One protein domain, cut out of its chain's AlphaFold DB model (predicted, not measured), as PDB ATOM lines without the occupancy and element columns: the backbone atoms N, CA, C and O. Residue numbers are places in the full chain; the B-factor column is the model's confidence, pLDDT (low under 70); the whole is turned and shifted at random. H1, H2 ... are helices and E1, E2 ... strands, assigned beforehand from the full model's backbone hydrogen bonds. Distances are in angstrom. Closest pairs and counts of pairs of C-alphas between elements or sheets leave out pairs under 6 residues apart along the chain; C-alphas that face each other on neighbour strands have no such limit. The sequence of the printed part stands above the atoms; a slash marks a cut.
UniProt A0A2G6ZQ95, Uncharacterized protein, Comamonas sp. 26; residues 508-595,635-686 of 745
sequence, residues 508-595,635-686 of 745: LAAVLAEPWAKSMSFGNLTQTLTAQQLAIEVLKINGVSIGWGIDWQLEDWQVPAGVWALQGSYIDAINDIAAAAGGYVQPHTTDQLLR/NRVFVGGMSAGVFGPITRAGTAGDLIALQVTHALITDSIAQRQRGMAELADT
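Overview. This is residues 508 to 595 and 635 to 686 of the 745 residues of an uncharacterized protein of Comamonas sp. 26 (UniProt A0A2G6ZQ95). Two lobes stand side by side: in the larger one, residues 508 to 595, helix H3 lies between a three-stranded sheet, E2 E5 E4, and a two-stranded one, E1 E3, with H2 beside it. In the smaller lobe, residues 635 to 686, helix H4 packs on the hairpin E6 E7, and H4 is near H3. The printed part has 140 residues, with four named helices and seven named strands in the order H1 E1 H2 E2 E3 H3 E4 E5 E6 E7 H4. The class is mixed, helices and strands, though under half of the residues are in named elements; the sheet E2 E5 E4 is mixed and the two pairs are antiparallel. The whole is compact, with a radius of gyration of the C-alphas of 15.9 A and spans of 49 by 35 by 23 A.

Arrangement. H1, residues 508 to 512, and H3, residues 570 to 580, only just touch, with 3 pairs of C-alphas within 8 A, the closest those of Leu 512 and Tyr 570 at 5.3 A. E1, residues 520 to 523, is the antiparallel neighbour of E3, residues 565 to 568; N 522 and O 566 are 2.8 A apart, within hydrogen-bond range. H2, residues 531 to 538, touches H3 at a shallow tilt of 13 degrees, opposite ways, with the C-alphas of Ala 535 and Ile 574 closest at 5.8 A. E2, residues 549 to 552, is parallel to E5, residues 593 to 595, with N 551 and O 594 at 2.8 A. E5 forms a hairpin with E4, residues 583 to 587, where N 586 and O 595 are 2.8 A apart. H3 is on this sheet at a height of 8.4 A, over E4 and along the strands, at 4 degrees to E4 on the local plane. H1 and H2 only graze the sheet. E6, residues 636 to 640, and E7, residues 647 to 651, form an antiparallel hairpin, with N 650 and O 637 at 2.8 A. H4, residues 672 to 684, has its C-alpha of Gly 679 5.6 A from that of Ile 650 in E7, their closest pair. H3 and H4 are close but not clearly touching, about perpendicular at 84 degrees, with the C-alphas of Ala 580 and Arg 678 closest at 6.7 A. In H2, H3 and H4 every O i to N i+4 pair is within hydrogen-bond range; in H1 it is 0 of 1, with 1 of 2 O i to N i+3 pairs.

Along the chain. H1 begins with C-alpha 508 at (120.749, 152.922, 111.425). H3 is 15.9 A long, E4 13.4 A, E6 13.3 A and E7 13.1 A. H4, 17.8 A long, ends with C-alpha 684 at (131.705, 125.603, 118.553).

Size, cuts and confidence. The two C-alphas farthest apart, those of Asn 542 and Ala 656, are 50.4 A apart. Residues 596 to 634 are not printed, and C-alphas 595 and 635 are 29.0 A apart across this cut. The links E2 to E3 and E7 to H4 are long. Mean pLDDT of the printed part is 92.0, and no printed residue is under 70.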
ATOM      1  N   LEU A 508     120.441 151.711 110.638       71.75
ATOM      2  CA  LEU A 508     120.749 152.922 111.425       71.75
ATOM      3  C   LEU A 508     122.232 152.987 111.827       71.75
ATOM      4  O   LEU A 508     122.809 154.069 111.855       71.75
ATOM      5  N   ALA A 509     122.860 151.835 112.086       79.62
ATOM      6  CA  ALA A 509     124.277 151.746 112.437       79.62
ATOM      7  C   ALA A 509     125.224 152.009 111.257       79.62
ATOM      8  O   ALA A 509     126.408 152.232 111.491       79.62
ATOM      9  N   ALA A 510     124.738 152.056 110.010       79.38
ATOM     10  CA  ALA A 510     125.579 152.390 108.860       79.38
ATOM     11  C   ALA A 510     126.233 153.774 109.012       79.38
ATOM     12  O   ALA A 510     127.354 153.976 108.566       79.38
ATOM     13  N   VAL A 511     125.604 154.704 109.744       82.25
ATOM     14  CA  VAL A 511     126.192 156.024 110.044       82.25
ATOM     15  C   VAL A 511     127.490 155.951 110.865       82.25
ATOM     16  O   VAL A 511     128.232 156.928 110.908       82.25
ATOM     17  N   LEU A 512     127.759 154.814 111.521       86.25
ATOM     18  CA  LEU A 512     128.980 154.537 112.286       86.25
ATOM     19  C   LEU A 512     130.100 153.914 111.436       86.25
ATOM     20  O   LEU A 512     131.210 153.746 111.941       86.25
ATOM     21  N   ALA A 513     129.813 153.579 110.176       82.50
ATOM     22  CA  ALA A 513     130.727 152.964 109.221       82.50
ATOM     23  C   ALA A 513     131.169 153.961 108.140       82.50
ATOM     24  O   ALA A 513     130.535 155.000 107.932       82.50
ATOM     25  N   GLU A 514     132.232 153.640 107.403       76.38
ATOM     26  CA  GLU A 514     132.555 154.376 106.177       76.38
ATOM     27  C   GLU A 514     131.439 154.204 105.122       76.38
ATOM     28  O   GLU A 514     130.845 153.128 105.034       76.38
ATOM     29  N   PRO A 515     131.133 155.231 104.300       78.06
ATOM     30  CA  PRO A 515     131.772 156.551 104.224       78.06
ATOM     31  C   PRO A 515     131.209 157.605 105.201       78.06
ATOM     32  O   PRO A 515     131.635 158.761 105.164       78.06
ATOM     33  N   TRP A 516     130.223 157.259 106.030       73.31
ATOM     34  CA  TRP A 516     129.480 158.223 106.853       73.31
ATOM     35  C   TRP A 516     130.220 158.624 108.134       73.31
ATOM     36  O   TRP A 516     130.186 159.792 108.531       73.31
ATOM     37  N   ALA A 517     130.938 157.683 108.739       79.00
ATOM     38  CA  ALA A 517     131.921 157.936 109.778       79.00
ATOM     39  C   ALA A 517     133.321 157.997 109.164       79.00
ATOM     40  O   ALA A 517     133.674 157.218 108.282       79.00
ATOM     41  N   LYS A 518     134.138 158.935 109.647       79.88
ATOM     42  CA  LYS A 518     135.540 159.031 109.235       79.88
ATOM     43  C   LYS A 518     136.360 157.960 109.943       79.88
ATOM     44  O   LYS A 518     136.104 157.671 111.110       79.88
ATOM     45  N   SER A 519     137.409 157.485 109.280       88.25
ATOM     46  CA  SER A 519     138.470 156.731 109.943       88.25
ATOM     47  C   SER A 519     139.160 157.596 111.011       88.25
ATOM     48  O   SER A 519     139.575 158.729 110.743       88.25
ATOM     49  N   MET A 520     139.253 157.074 112.232       91.38
ATOM     50  CA  MET A 520     139.873 157.698 113.403       91.38
ATOM     51  C   MET A 520     140.800 156.694 114.097       91.38
ATOM     52  O   MET A 520     140.806 155.508 113.776       91.38
ATOM     53  N   SER A 521     141.612 157.183 115.036       93.19
ATOM     54  CA  SER A 521     142.448 156.331 115.883       93.19
ATOM     55  C   SER A 521     141.745 156.081 117.213       93.19
ATOM     56  O   SER A 521     141.378 157.034 117.905       93.19
ATOM     57  N   PHE A 522     141.578 154.810 117.560       94.69
ATOM     58  CA  PHE A 522     141.037 154.334 118.827       94.69
ATOM     59  C   PHE A 522     142.129 153.609 119.611       94.69
ATOM     60  O   PHE A 522     143.030 153.012 119.026       94.69
ATOM     61  N   GLY A 523     142.057 153.657 120.938       92.06
ATOM     62  CA  GLY A 523     143.010 152.975 121.806       92.06
ATOM     63  C   GLY A 523     142.856 153.367 123.269       92.06
ATOM     64  O   GLY A 523     142.179 154.341 123.592       92.06
ATOM     65  N   ASN A 524     143.515 152.630 124.164       91.75
ATOM     66  CA  ASN A 524     143.433 152.838 125.614       91.75
ATOM     67  C   ASN A 524     144.779 153.241 126.241       91.75
ATOM     68  O   ASN A 524     145.217 152.677 127.237       91.75
ATOM     69  N   LEU A 525     145.472 154.218 125.649       87.44
ATOM     70  CA  LEU A 525     146.881 154.534 125.940       87.44
ATOM     71  C   LEU A 525     147.224 154.765 127.422       87.44
ATOM     72  O   LEU A 525     148.326 154.434 127.850       87.44
ATOM     73  N   THR A 526     146.323 155.367 128.195       87.00
ATOM     74  CA  THR A 526     146.635 155.878 129.541       87.00
ATOM     75  C   THR A 526     145.865 155.194 130.662       87.00
ATOM     76  O   THR A 526     146.159 155.445 131.830       87.00
ATOM     77  N   GLN A 527     144.878 154.354 130.341       91.88
ATOM     78  CA  GLN A 527     143.952 153.795 131.323       91.88
ATOM     79  C   GLN A 527     143.650 152.326 131.038       91.88
ATOM     80  O   GLN A 527     143.399 151.930 129.900       91.88
ATOM     81  N   THR A 528     143.652 151.533 132.105       95.19
ATOM     82  CA  THR A 528     143.057 150.197 132.098       95.19
ATOM     83  C   THR A 528     141.542 150.358 132.116       95.19
ATOM     84  O   THR A 528     141.013 151.049 132.986       95.19
ATOM     85  N   LEU A 529     140.869 149.734 131.158       96.56
ATOM     86  CA  LEU A 529     139.417 149.763 130.996       96.56
ATOM     87  C   LEU A 529     138.912 148.335 130.845       96.56
ATOM     88  O   LEU A 529     139.663 147.461 130.414       96.56
ATOM     89  N   THR A 530     137.640 148.095 131.138       98.12
ATOM     90  CA  THR A 530     137.014 146.855 130.672       98.12
ATOM     91  C   THR A 530     136.747 146.901 129.166       98.12
ATOM     92  O   THR A 530     136.727 147.982 128.573       98.12
ATOM     93  N   ALA A 531     136.537 145.754 128.522       97.94
ATOM     94  CA  ALA A 531     136.195 145.706 127.101       97.94
ATOM     95  C   ALA A 531     134.869 146.431 126.810       97.94
ATOM     96  O   ALA A 531     134.776 147.170 125.828       97.94
ATOM     97  N   GLN A 532     133.888 146.321 127.712       98.38
ATOM     98  CA  GLN A 532     132.656 147.107 127.635       98.38
ATOM     99  C   GLN A 532     132.933 148.615 127.718       98.38
ATOM    100  O   GLN A 532     132.422 149.393 126.911       98.38
ATOM    101  N   GLN A 533     133.749 149.050 128.682       97.62
ATOM    102  CA  GLN A 533     134.115 150.461 128.824       97.62
ATOM    103  C   GLN A 533     134.873 150.971 127.598       97.62
ATOM    104  O   GLN A 533     134.597 152.071 127.132       97.62
ATOM    105  N   LEU A 534     135.775 150.163 127.040       97.00
ATOM    106  CA  LEU A 534     136.505 150.477 125.817       97.00
ATOM    107  C   LEU A 534     135.547 150.715 124.643       97.00
ATOM    108  O   LEU A 534     135.684 151.707 123.932       97.00
ATOM    109  N   ALA A 535     134.540 149.856 124.486       97.69
ATOM    110  CA  ALA A 535     133.514 150.012 123.461       97.69
ATOM    111  C   ALA A 535     132.676 151.292 123.677       97.69
ATOM    112  O   ALA A 535     132.370 152.013 122.728       97.69
ATOM    113  N   ILE A 536     132.355 151.634 124.928       97.38
ATOM    114  CA  ILE A 536     131.667 152.891 125.265       97.38
ATOM    115  C   ILE A 536     132.546 154.111 124.946       97.38
ATOM    116  O   ILE A 536     132.030 155.120 124.467       97.38
ATOM    117  N   GLU A 537     133.857 154.043 125.193       95.56
ATOM    118  CA  GLU A 537     134.803 155.118 124.864       95.56
ATOM    119  C   GLU A 537     134.970 155.315 123.354       95.56
ATOM    120  O   GLU A 537     135.081 156.453 122.902       95.56
ATOM    121  N   VAL A 538     134.916 154.238 122.561       96.12
ATOM    122  CA  VAL A 538     134.900 154.326 121.090       96.12
ATOM    123  C   VAL A 538     133.747 155.212 120.616       96.12
ATOM    124  O   VAL A 538     133.938 156.033 119.726       96.12
ATOM    125  N   LEU A 539     132.571 155.130 121.245       95.19
ATOM    126  CA  LEU A 539     131.386 155.928 120.898       95.19
ATOM    127  C   LEU A 539     131.380 157.333 121.529       95.19
ATOM    128  O   LEU A 539     130.320 157.933 121.745       95.19
ATOM    129  N   LYS A 540     132.557 157.885 121.836       92.12
ATOM    130  CA  LYS A 540     132.712 159.250 122.339       92.12
ATOM    131  C   LYS A 540     133.623 160.079 121.447       92.12
ATOM    132  O   LYS A 540     134.585 159.598 120.857       92.12
ATOM    133  N   ILE A 541     133.354 161.379 121.414       84.94
ATOM    134  CA  ILE A 541     134.259 162.391 120.867       84.94
ATOM    135  C   ILE A 541     134.600 163.343 122.005       84.94
ATOM    136  O   ILE A 541     133.712 163.958 122.594       84.94
ATOM    137  N   ASN A 542     135.889 163.461 122.335       83.56
ATOM    138  CA  ASN A 542     136.376 164.289 123.446       83.56
ATOM    139  C   ASN A 542     135.662 163.990 124.785       83.56
ATOM    140  O   ASN A 542     135.335 164.903 125.540       83.56
ATOM    141  N   GLY A 543     135.380 162.711 125.058       83.12
ATOM    142  CA  GLY A 543     134.704 162.259 126.281       83.12
ATOM    143  C   GLY A 543     133.178 162.424 126.289       83.12
ATOM    144  O   GLY A 543     132.535 162.030 127.261       83.12
ATOM    145  N   VAL A 544     132.577 162.960 125.221       87.00
ATOM    146  CA  VAL A 544     131.122 163.130 125.090       87.00
ATOM    147  C   VAL A 544     130.552 162.054 124.169       87.00
ATOM    148  O   VAL A 544     131.066 161.859 123.071       87.00
ATOM    149  N   SER A 545     129.490 161.366 124.608       91.31
ATOM    150  CA  SER A 545     128.809 160.342 123.799       91.31
ATOM    151  C   SER A 545     128.254 160.932 122.504       91.31
ATOM    152  O   SER A 545     127.667 162.014 122.510       91.31
ATOM    153  N   ILE A 546     128.387 160.183 121.408       87.06
ATOM    154  CA  ILE A 546     127.802 160.526 120.104       87.06
ATOM    155  C   ILE A 546     126.320 160.120 119.975       87.06
ATOM    156  O   ILE A 546     125.779 160.129 118.874       87.06
ATOM    157  N   GLY A 547     125.666 159.755 121.085       88.31
ATOM    158  CA  GLY A 547     124.243 159.393 121.136       88.31
ATOM    159  C   GLY A 547     123.952 157.895 121.026       88.31
ATOM    160  O   GLY A 547     122.806 157.493 121.190       88.31
ATOM    161  N   TRP A 548     124.977 157.067 120.812       92.50
ATOM    162  CA  TRP A 548     124.838 155.616 120.712       92.50
ATOM    163  C   TRP A 548     125.078 154.912 122.049       92.50
ATOM    164  O   TRP A 548     126.057 155.191 122.746       92.50
ATOM    165  N   GLY A 549     124.186 153.984 122.387       94.81
ATOM    166  CA  GLY A 549     124.319 153.075 123.521       94.81
ATOM    167  C   GLY A 549     124.959 151.739 123.142       94.81
ATOM    168  O   GLY A 549     124.986 151.351 121.972       94.81
ATOM    169  N   ILE A 550     125.403 151.005 124.164       97.25
ATOM    170  CA  ILE A 550     125.875 149.620 124.051       97.25
ATOM    171  C   ILE A 550     125.088 148.743 125.021       97.25
ATOM    172  O   ILE A 550     125.082 148.999 126.224       97.25
ATOM    173  N   ASP A 551     124.468 147.698 124.485       97.81
ATOM    174  CA  ASP A 551     123.951 146.558 125.236       97.81
ATOM    175  C   ASP A 551     124.995 145.438 125.177       97.81
ATOM    176  O   ASP A 551     125.257 144.865 124.119       97.81
ATOM    177  N   TRP A 552     125.665 145.190 126.300       98.19
ATOM    178  CA  TRP A 552     126.803 144.281 126.378       98.19
ATOM    179  C   TRP A 552     126.377 142.934 126.953       98.19
ATOM    180  O   TRP A 552     126.021 142.853 128.127       98.19
ATOM    181  N   GLN A 553     126.454 141.876 126.144       97.50
ATOM    182  CA  GLN A 553     126.039 140.521 126.530       97.50
ATOM    183  C   GLN A 553     127.182 139.494 126.460       97.50
ATOM    184  O   GLN A 553     126.946 138.287 126.479       97.50
ATOM    185  N   LEU A 554     128.430 139.963 126.387       97.31
ATOM    186  CA  LEU A 554     129.615 139.130 126.596       97.31
ATOM    187  C   LEU A 554     130.013 139.146 128.077       97.31
ATOM    188  O   LEU A 554     129.734 140.107 128.796       97.31
ATOM    189  N   GLU A 555     130.728 138.120 128.535       98.00
ATOM    190  CA  GLU A 555     131.410 138.197 129.829       98.00
ATOM    191  C   GLU A 555     132.524 139.249 129.704       98.00
ATOM    192  O   GLU A 555     133.395 139.126 128.842       98.00
ATOM    193  N   ASP A 556     132.460 140.324 130.490       98.06
ATOM    194  CA  ASP A 556     133.384 141.458 130.372       98.06
ATOM    195  C   ASP A 556     134.761 141.139 130.982       98.06
ATOM    196  O   ASP A 556     134.884 140.337 131.910       98.06
ATOM    197  N   TRP A 557     135.818 141.768 130.468       97.56
ATOM    198  CA  TRP A 557     137.196 141.522 130.904       97.56
ATOM    199  C   TRP A 557     138.041 142.794 130.928       97.56
ATOM    200  O   TRP A 557     137.721 143.785 130.278       97.56
ATOM    201  N   GLN A 558     139.141 142.764 131.682       96.56
ATOM    202  CA  GLN A 558     140.045 143.905 131.831       96.56
ATOM    203  C   GLN A 558     141.051 143.998 130.678       96.56
ATOM    204  O   GLN A 558     141.721 143.021 130.338       96.56
ATOM    205  N   VAL A 559     141.218 145.202 130.137       96.19
ATOM    206  CA  VAL A 559     142.171 145.556 129.080       96.19
ATOM    207  C   VAL A 559     143.191 146.553 129.649       96.19
ATOM    208  O   VAL A 559     142.846 147.715 129.891       96.19
ATOM    209  N   PRO A 560     144.452 146.136 129.889       94.44
ATOM    210  CA  PRO A 560     145.491 147.020 130.412       94.44
ATOM    211  C   PRO A 560     145.791 148.194 129.481       94.44
ATOM    212  O   PRO A 560     145.687 148.065 128.259       94.44
ATOM    213  N   ALA A 561     146.200 149.323 130.063       94.00
ATOM    214  CA  ALA A 561     146.542 150.531 129.316       94.00
ATOM    215  C   ALA A 561     147.567 150.266 128.195       94.00
ATOM    216  O   ALA A 561     148.579 149.596 128.403       94.00
ATOM    217  N   GLY A 562     147.310 150.828 127.014       92.25
ATOM    218  CA  GLY A 562     148.211 150.805 125.862       92.25
ATOM    219  C   GLY A 562     148.300 149.470 125.119       92.25
ATOM    220  O   GLY A 562     149.136 149.346 124.227       92.25
ATOM    221  N   VAL A 563     147.468 148.480 125.458       90.56
ATOM    222  CA  VAL A 563     147.484 147.166 124.792       90.56
ATOM    223  C   VAL A 563     146.785 147.198 123.437       90.56
ATOM    224  O   VAL A 563     147.195 146.485 122.520       90.56
ATOM    225  N   TRP A 564     145.744 148.018 123.296       94.69
ATOM    226  CA  TRP A 564     144.934 148.057 122.089       94.69
ATOM    227  C   TRP A 564     144.984 149.417 121.411       94.69
ATOM    228  O   TRP A 564     144.869 150.467 122.053       94.69
ATOM    229  N   ALA A 565     145.139 149.366 120.094       93.62
ATOM    230  CA  ALA A 565     144.991 150.493 119.200       93.62
ATOM    231  C   ALA A 565     144.433 149.996 117.863       93.62
ATOM    232  O   ALA A 565     144.861 148.954 117.365       93.62
ATOM    233  N   LEU A 566     143.517 150.759 117.276       94.75
ATOM    234  CA  LEU A 566     142.920 150.468 115.978       94.75
ATOM    235  C   LEU A 566     142.738 151.767 115.192       94.75
ATOM    236  O   LEU A 566     142.352 152.790 115.754       94.75
ATOM    237  N   GLN A 567     142.976 151.716 113.884       95.12
ATOM    238  CA  GLN A 567     142.602 152.782 112.962       95.12
ATOM    239  C   GLN A 567     141.435 152.307 112.091       95.12
ATOM    240  O   GLN A 567     141.577 151.323 111.370       95.12
ATOM    241  N   GLY A 568     140.297 152.995 112.153       93.31
ATOM    242  CA  GLY A 568     139.072 152.582 111.461       93.31
ATOM    243  C   GLY A 568     137.887 153.490 111.776       93.31
ATOM    244  O   GLY A 568     138.046 154.523 112.426       93.31
ATOM    245  N   SER A 569     136.701 153.126 111.299       91.94
ATOM    246  CA  SER A 569     135.443 153.763 111.700       91.94
ATOM    247  C   SER A 569     135.005 153.312 113.102       91.94
ATOM    248  O   SER A 569     135.599 152.409 113.698       91.94
ATOM    249  N   TYR A 570     133.950 153.926 113.651       94.75
ATOM    250  CA  TYR A 570     133.403 153.516 114.949       94.75
ATOM    251  C   TYR A 570     132.987 152.045 114.936       94.75
ATOM    252  O   TYR A 570     133.315 151.313 115.865       94.75
ATOM    253  N   ILE A 571     132.299 151.595 113.881       92.50
ATOM    254  CA  ILE A 571     131.837 150.206 113.821       92.50
ATOM    255  C   ILE A 571     132.999 149.218 113.674       92.50
ATOM    256  O   ILE A 571     132.923 148.132 114.240       92.50
ATOM    257  N   ASP A 572     134.090 149.593 112.996       93.81
ATOM    258  CA  ASP A 572     135.283 148.740 112.883       93.81
ATOM    259  C   ASP A 572     135.900 148.492 114.261       93.81
ATOM    260  O   ASP A 572     136.217 147.357 114.608       93.81
ATOM    261  N   ALA A 573     135.990 149.543 115.079       97.06
ATOM    262  CA  ALA A 573     136.459 149.450 116.454       97.06
ATOM    263  C   ALA A 573     135.563 148.580 117.336       97.06
ATOM    264  O   ALA A 573     136.066 147.725 118.063       97.06
ATOM    265  N   ILE A 574     134.241 148.744 117.255       97.94
ATOM    266  CA  ILE A 574     133.310 147.913 118.029       97.94
ATOM    267  C   ILE A 574     133.349 146.449 117.560       97.94
ATOM    268  O   ILE A 574     133.331 145.543 118.395       97.94
ATOM    269  N   ASN A 575     133.455 146.202 116.251       96.19
ATOM    270  CA  ASN A 575     133.591 144.857 115.691       96.19
ATOM    271  C   ASN A 575     134.888 144.174 116.140       96.19
ATOM    272  O   ASN A 575     134.844 143.004 116.511       96.19
ATOM    273  N   ASP A 576     136.019 144.885 116.149       97.75
ATOM    274  CA  ASP A 576     137.307 144.360 116.624       97.75
ATOM    275  C   ASP A 576     137.246 143.977 118.114       97.75
ATOM    276  O   ASP A 576     137.634 142.871 118.505       97.75
ATOM    277  N   ILE A 577     136.642 144.841 118.940       98.19
ATOM    278  CA  ILE A 577     136.427 144.572 120.368       98.19
ATOM    279  C   ILE A 577     135.546 143.333 120.575       98.19
ATOM    280  O   ILE A 577     135.899 142.453 121.362       98.19
ATOM    281  N   ALA A 578     134.423 143.226 119.861       97.88
ATOM    282  CA  ALA A 578     133.531 142.070 119.958       97.88
ATOM    283  C   ALA A 578     134.214 140.774 119.477       97.88
ATOM    284  O   ALA A 578     134.118 139.725 120.124       97.88
ATOM    285  N   ALA A 579     134.953 140.840 118.365       96.38
ATOM    286  CA  ALA A 579     135.638 139.699 117.766       96.38
ATOM    287  C   ALA A 579     136.739 139.117 118.669       96.38
ATOM    288  O   ALA A 579     137.009 137.910 118.608       96.38
ATOM    289  N   ALA A 580     137.336 139.927 119.548       96.69
ATOM    290  CA  ALA A 580     138.339 139.485 120.515       96.69
ATOM    291  C   ALA A 580     137.872 138.293 121.365       96.69
ATOM    292  O   ALA A 580     138.648 137.365 121.585       96.69
ATOM    293  N   ALA A 581     136.601 138.291 121.776       96.31
ATOM    294  CA  ALA A 581     135.978 137.236 122.576       96.31
ATOM    295  C   ALA A 581     135.055 136.312 121.757       96.31
ATOM    296  O   ALA A 581     134.298 135.534 122.326       96.31
ATOM    297  N   GLY A 582     135.108 136.366 120.420       94.31
ATOM    298  CA  GLY A 582     134.232 135.555 119.567       94.31
ATOM    299  C   GLY A 582     132.779 136.041 119.532       94.31
ATOM    300  O   GLY A 582     131.873 135.248 119.277       94.31
ATOM    301  N   GLY A 583     132.547 137.329 119.790       94.50
ATOM    302  CA  GLY A 583     131.250 137.980 119.647       94.50
ATOM    303  C   GLY A 583     131.014 138.592 118.264       94.50
ATOM    304  O   GLY A 583     131.857 138.513 117.365       94.50
ATOM    305  N   TYR A 584     129.842 139.197 118.107       94.88
ATOM    306  CA  TYR A 584     129.426 139.982 116.949       94.88
ATOM    307  C   TYR A 584     128.559 141.168 117.387       94.88
ATOM    308  O   TYR A 584     128.064 141.219 118.515       94.88
ATOM    309  N   VAL A 585     128.386 142.129 116.480       95.69
ATOM    310  CA  VAL A 585     127.607 143.348 116.713       95.69
ATOM    311  C   VAL A 585     126.275 143.244 115.979       95.69
ATOM    312  O   VAL A 585     126.244 143.023 114.771       95.69
ATOM    313  N   GLN A 586     125.172 143.434 116.701       92.94
ATOM    314  CA  GLN A 586     123.825 143.521 116.142       92.94
ATOM    315  C   GLN A 586     123.224 144.896 116.464       92.94
ATOM    316  O   GLN A 586     122.967 145.195 117.633       92.94
ATOM    317  N   PRO A 587     122.973 145.752 115.460       88.44
ATOM    318  CA  PRO A 587     122.236 146.996 115.664       88.44
ATOM    319  C   PRO A 587     120.814 146.738 116.171       88.44
ATOM    320  O   PRO A 587     120.155 145.794 115.731       88.44
ATOM    321  N   HIS A 588     120.312 147.598 117.058       88.06
ATOM    322  CA  HIS A 588     118.892 147.608 117.391       88.06
ATOM    323  C   HIS A 588     118.058 147.951 116.153       88.06
ATOM    324  O   HIS A 588     118.478 148.725 115.295       88.06
ATOM    325  N   THR A 589     116.846 147.402 116.074       78.81
ATOM    326  CA  THR A 589     115.956 147.576 114.917       78.81
ATOM    327  C   THR A 589     115.523 149.026 114.705       78.81
ATOM    328  O   THR A 589     115.266 149.431 113.576       78.81
ATOM    329  N   THR A 590     115.430 149.808 115.781       77.62
ATOM    330  CA  THR A 590     114.900 151.187 115.754       77.62
ATOM    331  C   THR A 590     115.710 152.201 116.551       77.62
ATOM    332  O   THR A 590     115.566 153.399 116.325       77.62
ATOM    333  N   ASP A 591     116.547 151.746 117.481       82.75
ATOM    334  CA  ASP A 591     117.143 152.618 118.495       82.75
ATOM    335  C   ASP A 591     118.629 152.795 118.194       82.75
ATOM    336  O   ASP A 591     119.257 151.929 117.582       82.75
ATOM    337  N   GLN A 592     119.221 153.901 118.646       87.62
ATOM    338  CA  GLN A 592     120.670 154.124 118.568       87.62
ATOM    339  C   GLN A 592     121.396 153.280 119.629       87.62
ATOM    340  O   GLN A 592     121.993 153.798 120.569       87.62
ATOM    341  N   LEU A 593     121.299 151.958 119.504       93.19
ATOM    342  CA  LEU A 593     121.834 150.970 120.433       93.19
ATOM    343  C   LEU A 593     122.506 149.844 119.642       93.19
ATOM    344  O   LEU A 593     121.920 149.301 118.704       93.19
ATOM    345  N   LEU A 594     123.726 149.480 120.033       96.19
ATOM    346  CA  LEU A 594     124.432 148.310 119.513       96.19
ATOM    347  C   LEU A 594     124.397 147.192 120.552       96.19
ATOM    348  O   LEU A 594     124.809 147.405 121.690       96.19
ATOM    349  N   ARG A 595     123.939 146.002 120.162       97.69
ATOM    350  CA  ARG A 595     124.013 144.792 120.987       97.69
ATOM    351  C   ARG A 595     125.297 144.042 120.662       97.69
ATOM    352  O   ARG A 595     125.569 143.769 119.493       97.69
ATOM    353  N   ASN A 635     138.857 119.796 118.752       95.06
ATOM    354  CA  ASN A 635     138.528 119.666 120.163       95.06
ATOM    355  C   ASN A 635     139.542 120.395 121.059       95.06
ATOM    356  O   ASN A 635     139.383 120.426 122.282       95.06
ATOM    357  N   ARG A 636     140.548 121.043 120.458       95.75
ATOM    358  CA  ARG A 636     141.481 121.959 121.115       95.75
ATOM    359  C   ARG A 636     141.842 123.126 120.199       95.75
ATOM    360  O   ARG A 636     141.992 122.948 119.001       95.75
ATOM    361  N   VAL A 637     142.037 124.310 120.767       96.62
ATOM    362  CA  VAL A 637     142.540 125.499 120.067       96.62
ATOM    363  C   VAL A 637     143.507 126.251 120.975       96.62
ATOM    364  O   VAL A 637     143.297 126.320 122.186       96.62
ATOM    365  N   PHE A 638     144.587 126.797 120.420       95.62
ATOM    366  CA  PHE A 638     145.475 127.698 121.158       95.62
ATOM    367  C   PHE A 638     145.014 129.132 120.945       95.62
ATOM    368  O   PHE A 638     144.889 129.580 119.807       95.62
ATOM    369  N   VAL A 639     144.749 129.834 122.044       94.94
ATOM    370  CA  VAL A 639     144.184 131.184 122.029       94.94
ATOM    371  C   VAL A 639     145.042 132.091 122.893       94.94
ATOM    372  O   VAL A 639     145.387 131.711 124.017       94.94
ATOM    373  N   GLY A 640     145.360 133.292 122.414       88.88
ATOM    374  CA  GLY A 640     146.011 134.271 123.277       88.88
ATOM    375  C   GLY A 640     146.234 135.670 122.724       88.88
ATOM    376  O   GLY A 640     145.884 135.996 121.592       88.88
ATOM    377  N   GLY A 641     146.819 136.504 123.574       89.19
ATOM    378  CA  GLY A 641     147.206 137.874 123.272       89.19
ATOM    379  C   GLY A 641     148.362 137.972 122.272       89.19
ATOM    380  O   GLY A 641     149.234 137.107 122.241       89.19
ATOM    381  N   MET A 642     148.394 139.033 121.455       87.25
ATOM    382  CA  MET A 642     149.492 139.265 120.494       87.25
ATOM    383  C   MET A 642     150.750 139.855 121.146       87.25
ATOM    384  O   MET A 642     151.860 139.411 120.869       87.25
ATOM    385  N   SER A 643     150.585 140.882 121.981       75.06
ATOM    386  CA  SER A 643     151.682 141.652 122.593       75.06
ATOM    387  C   SER A 643     151.685 141.578 124.121       75.06
ATOM    388  O   SER A 643     152.737 141.685 124.747       75.06
ATOM    389  N   ALA A 644     150.514 141.378 124.721       76.31
ATOM    390  CA  ALA A 644     150.292 141.233 126.150       76.31
ATOM    391  C   ALA A 644     149.079 140.324 126.377       76.31
ATOM    392  O   ALA A 644     148.264 140.154 125.472       76.31
ATOM    393  N   GLY A 645     148.940 139.780 127.586       86.56
ATOM    394  CA  GLY A 645     147.780 138.982 127.974       86.56
ATOM    395  C   GLY A 645     148.100 137.528 128.273       86.56
ATOM    396  O   GLY A 645     149.214 137.179 128.665       86.56
ATOM    397  N   VAL A 646     147.087 136.683 128.106       85.62
ATOM    398  CA  VAL A 646     147.176 135.242 128.347       85.62
ATOM    399  C   VAL A 646     147.389 134.501 127.034       85.62
ATOM    400  O   VAL A 646     146.938 134.944 125.983       85.62
ATOM    401  N   PHE A 647     148.057 133.354 127.089       92.25
ATOM    402  CA  PHE A 647     148.175 132.435 125.963       92.25
ATOM    403  C   PHE A 647     148.122 131.003 126.478       92.25
ATOM    404  O   PHE A 647     148.710 130.686 127.513       92.25
ATOM    405  N   GLY A 648     147.419 130.127 125.770       84.31
ATOM    406  CA  GLY A 648     147.312 128.736 126.177       84.31
ATOM    407  C   GLY A 648     146.229 127.956 125.442       84.31
ATOM    408  O   GLY A 648     145.493 128.515 124.624       84.31
ATOM    409  N   PRO A 649     146.150 126.646 125.718       92.50
ATOM    410  CA  PRO A 649     145.178 125.769 125.095       92.50
ATOM    411  C   PRO A 649     143.798 125.914 125.745       92.50
ATOM    412  O   PRO A 649     143.656 125.840 126.964       92.50
ATOM    413  N   ILE A 650     142.766 125.999 124.912       95.00
ATOM    414  CA  ILE A 650     141.372 125.767 125.277       95.00
ATOM    415  C   ILE A 650     140.979 124.413 124.693       95.00
ATOM    416  O   ILE A 650     141.138 124.176 123.500       95.00
ATOM    417  N   THR A 651     140.529 123.493 125.546       93.56
ATOM    418  CA  THR A 651     140.143 122.128 125.151       93.56
ATOM    419  C   THR A 651     138.682 121.904 125.493       93.56
ATOM    420  O   THR A 651     138.254 122.245 126.598       93.56
ATOM    421  N   ARG A 652     137.924 121.300 124.577       92.69
ATOM    422  CA  ARG A 652     136.537 120.911 124.834       92.69
ATOM    423  C   ARG A 652     136.506 119.891 125.972       92.69
ATOM    424  O   ARG A 652     137.162 118.849 125.907       92.69
ATOM    425  N   ALA A 653     135.744 120.193 127.020       87.62
ATOM    426  CA  ALA A 653     135.620 119.314 128.177       87.62
ATOM    427  C   ALA A 653     135.142 117.913 127.754       87.62
ATOM    428  O   ALA A 653     134.250 117.779 126.918       87.62
ATOM    429  N   GLY A 654     135.749 116.872 128.327       87.88
ATOM    430  CA  GLY A 654     135.424 115.479 128.001       87.88
ATOM    431  C   GLY A 654     136.047 114.944 126.705       87.88
ATOM    432  O   GLY A 654     135.734 113.822 126.327       87.88
ATOM    433  N   THR A 655     136.931 115.699 126.044       91.25
ATOM    434  CA  THR A 655     137.662 115.253 124.841       91.25
ATOM    435  C   THR A 655     139.163 115.097 125.107       91.25
ATOM    436  O   THR A 655     139.691 115.673 126.060       91.25
ATOM    437  N   ALA A 656     139.865 114.331 124.263       87.44
ATOM    438  CA  ALA A 656     141.316 114.136 124.370       87.44
ATOM    439  C   ALA A 656     142.126 115.407 124.027       87.44
ATOM    440  O   ALA A 656     143.248 115.582 124.515       87.44
ATOM    441  N   GLY A 657     141.557 116.321 123.231       89.38
ATOM    442  CA  GLY A 657     142.240 117.540 122.789       89.38
ATOM    443  C   GLY A 657     143.344 117.285 121.754       89.38
ATOM    444  O   GLY A 657     144.341 118.009 121.723       89.38
ATOM    445  N   ASP A 658     143.210 116.213 120.983       91.00
ATOM    446  CA  ASP A 658     144.134 115.708 119.969       91.00
ATOM    447  C   ASP A 658     143.919 116.325 118.575       91.00
ATOM    448  O   ASP A 658     144.870 116.428 117.800       91.00
ATOM    449  N   LEU A 659     142.707 116.800 118.275       92.44
ATOM    450  CA  LEU A 659     142.377 117.507 117.038       92.44
ATOM    451  C   LEU A 659     142.449 119.017 117.268       92.44
ATOM    452  O   LEU A 659     141.529 119.641 117.801       92.44
ATOM    453  N   ILE A 660     143.573 119.606 116.867       94.12
ATOM    454  CA  ILE A 660     143.909 120.999 117.162       94.12
ATOM    455  C   ILE A 660     143.485 121.913 116.002       94.12
ATOM    456  O   ILE A 660     143.955 121.741 114.878       94.12
ATOM    457  N   ALA A 661     142.622 122.890 116.287       92.38
ATOM    458  CA  ALA A 661     142.266 123.973 115.373       92.38
ATOM    459  C   ALA A 661     143.439 124.941 115.168       92.38
ATOM    460  O   ALA A 661     144.383 124.988 115.964       92.38
ATOM    461  N   LEU A 662     143.351 125.770 114.126       94.25
ATOM    462  CA  LEU A 662     144.327 126.831 113.894       94.25
ATOM    463  C   LEU A 662     144.424 127.754 115.120       94.25
ATOM    464  O   LEU A 662     143.415 128.126 115.713       94.25
ATOM    465  N   GLN A 663     145.651 128.125 115.490       93.38
ATOM    466  CA  GLN A 663     145.887 129.066 116.579       93.38
ATOM    467  C   GLN A 663     145.225 130.416 116.285       93.38
ATOM    468  O   GLN A 663     145.331 130.950 115.182       93.38
ATOM    469  N   VAL A 664     144.632 131.001 117.320       93.00
ATOM    470  CA  VAL A 664     143.984 132.304 117.263       93.00
ATOM    471  C   VAL A 664     144.684 133.277 118.198       93.00
ATOM    472  O   VAL A 664     144.881 133.000 119.382       93.00
ATOM    473  N   THR A 665     145.031 134.451 117.679       94.19
ATOM    474  CA  THR A 665     145.604 135.531 118.484       94.19
ATOM    475  C   THR A 665     144.879 136.842 118.255       94.19
ATOM    476  O   THR A 665     144.501 137.140 117.125       94.19
ATOM    477  N   HIS A 666     144.723 137.638 119.309       96.31
ATOM    478  CA  HIS A 666     144.120 138.967 119.225       96.31
ATOM    479  C   HIS A 666     144.711 139.895 120.288       96.31
ATOM    480  O   HIS A 666     144.950 139.457 121.409       96.31
ATOM    481  N   ALA A 667     144.924 141.178 119.977       93.75
ATOM    482  CA  ALA A 667     145.518 142.133 120.923       93.75
ATOM    483  C   ALA A 667     144.716 142.251 122.235       93.75
ATOM    484  O   ALA A 667     145.296 142.347 123.311       93.75
ATOM    485  N   LEU A 668     143.386 142.174 122.143       96.56
ATOM    486  CA  LEU A 668     142.468 142.285 123.284       96.56
ATOM    487  C   LEU A 668     142.273 140.999 124.107       96.56
ATOM    488  O   LEU A 668     141.500 141.022 125.062       96.56
ATOM    489  N   ILE A 669     142.956 139.888 123.800       96.69
ATOM    490  CA  ILE A 669     142.915 138.675 124.645       96.69
ATOM    491  C   ILE A 669     143.893 138.848 125.816       96.69
ATOM    492  O   ILE A 669     144.974 138.262 125.886       96.69
ATOM    493  N   THR A 670     143.506 139.722 126.738       94.88
ATOM    494  CA  THR A 670     144.315 140.161 127.882       94.88
ATOM    495  C   THR A 670     144.022 139.387 129.161       94.88
ATOM    496  O   THR A 670     144.863 139.347 130.057       94.88
ATOM    497  N   ASP A 671     142.862 138.736 129.221       94.75
ATOM    498  CA  ASP A 671     142.374 137.965 130.361       94.75
ATOM    499  C   ASP A 671     141.912 136.567 129.923       94.75
ATOM    500  O   ASP A 671     141.475 136.348 128.788       94.75
ATOM    501  N   SER A 672     141.957 135.626 130.862       94.50
ATOM    502  CA  SER A 672     141.371 134.292 130.743       94.50
ATOM    503  C   SER A 672     139.891 134.295 130.328       94.50
ATOM    504  O   SER A 672     139.466 133.372 129.642       94.50
ATOM    505  N   ILE A 673     139.108 135.311 130.710       97.25
ATOM    506  CA  ILE A 673     137.694 135.460 130.325       97.25
ATOM    507  C   ILE A 673     137.564 135.591 128.801       97.25
ATOM    508  O   ILE A 673     136.866 134.797 128.168       97.25
ATOM    509  N   ALA A 674     138.296 136.530 128.191       96.62
ATOM    510  CA  ALA A 674     138.319 136.710 126.737       96.62
ATOM    511  C   ALA A 674     138.849 135.457 126.027       96.62
ATOM    512  O   ALA A 674     138.282 135.007 125.032       96.62
ATOM    513  N   GLN A 675     139.908 134.857 126.576       96.62
ATOM    514  CA  GLN A 675     140.522 133.646 126.035       96.62
ATOM    515  C   GLN A 675     139.543 132.465 125.993       96.62
ATOM    516  O   GLN A 675     139.466 131.767 124.980       96.62
ATOM    517  N   ARG A 676     138.785 132.240 127.076       96.62
ATOM    518  CA  ARG A 676     137.784 131.167 127.157       96.62
ATOM    519  C   ARG A 676     136.633 131.398 126.190       96.62
ATOM    520  O   ARG A 676     136.285 130.468 125.469       96.62
ATOM    521  N   GLN A 677     136.073 132.609 126.149       97.44
ATOM    522  CA  GLN A 677     134.974 132.941 125.235       97.44
ATOM    523  C   GLN A 677     135.401 132.782 123.774       97.44
ATOM    524  O   GLN A 677     134.714 132.119 122.996       97.44
ATOM    525  N   ARG A 678     136.595 133.275 123.419       97.81
ATOM    526  CA  ARG A 678     137.129 133.107 122.069       97.81
ATOM    527  C   ARG A 678     137.352 131.639 121.725       97.81
ATOM    528  O   ARG A 678     136.899 131.194 120.680       97.81
ATOM    529  N   GLY A 679     138.006 130.876 122.601       96.44
ATOM    530  CA  GLY A 679     138.244 129.452 122.366       96.44
ATOM    531  C   GLY A 679     136.957 128.633 122.270       96.44
ATOM    532  O   GLY A 679     136.881 127.715 121.460       96.44
ATOM    533  N   MET A 680     135.931 128.989 123.045       96.00
ATOM    534  CA  MET A 680     134.600 128.399 122.929       96.00
ATOM    535  C   MET A 680     134.015 128.641 121.535       96.00
ATOM    536  O   MET A 680     133.596 127.678 120.900       96.00
ATOM    537  N   ALA A 681     134.035 129.885 121.044       95.25
ATOM    538  CA  ALA A 681     133.466 130.229 119.742       95.25
ATOM    539  C   ALA A 681     134.153 129.483 118.584       95.25
ATOM    540  O   ALA A 681     133.475 129.023 117.670       95.25
ATOM    541  N   GLU A 682     135.478 129.318 118.644       95.00
ATOM    542  CA  GLU A 682     136.241 128.576 117.628       95.00
ATOM    543  C   GLU A 682     135.948 127.068 117.663       95.00
ATOM    544  O   GLU A 682     135.853 126.436 116.619       95.00
ATOM    545  N   LEU A 683     135.786 126.476 118.853       96.25
ATOM    546  CA  LEU A 683     135.471 125.046 118.986       96.25
ATOM    547  C   LEU A 683     133.996 124.736 118.708       96.25
ATOM    548  O   LEU A 683     133.666 123.610 118.343       96.25
ATOM    549  N   ALA A 684     133.114 125.714 118.892       95.00
ATOM    550  CA  ALA A 684     131.705 125.603 118.553       95.00
ATOM    551  C   ALA A 684     131.482 125.561 117.034       95.00
ATOM    552  O   ALA A 684     130.584 124.864 116.581       95.00
ATOM    553  N   ASP A 685     132.324 126.222 116.237       92.25
ATOM    554  CA  ASP A 685     132.213 126.214 114.775       92.25
ATOM    555  C   ASP A 685     132.930 125.024 114.108       92.25
ATOM    556  O   ASP A 685     133.740 125.180 113.192       92.25
ATOM    557  N   THR A 686     132.684 123.813 114.607       91.56
ATOM    558  CA  THR A 686     133.387 122.599 114.174       91.56
ATOM    559  C   THR A 686     132.436 121.422 114.005       91.56
ATOM    560  O   THR A 686     131.307 121.437 114.490       91.56
TER     561      THR A 686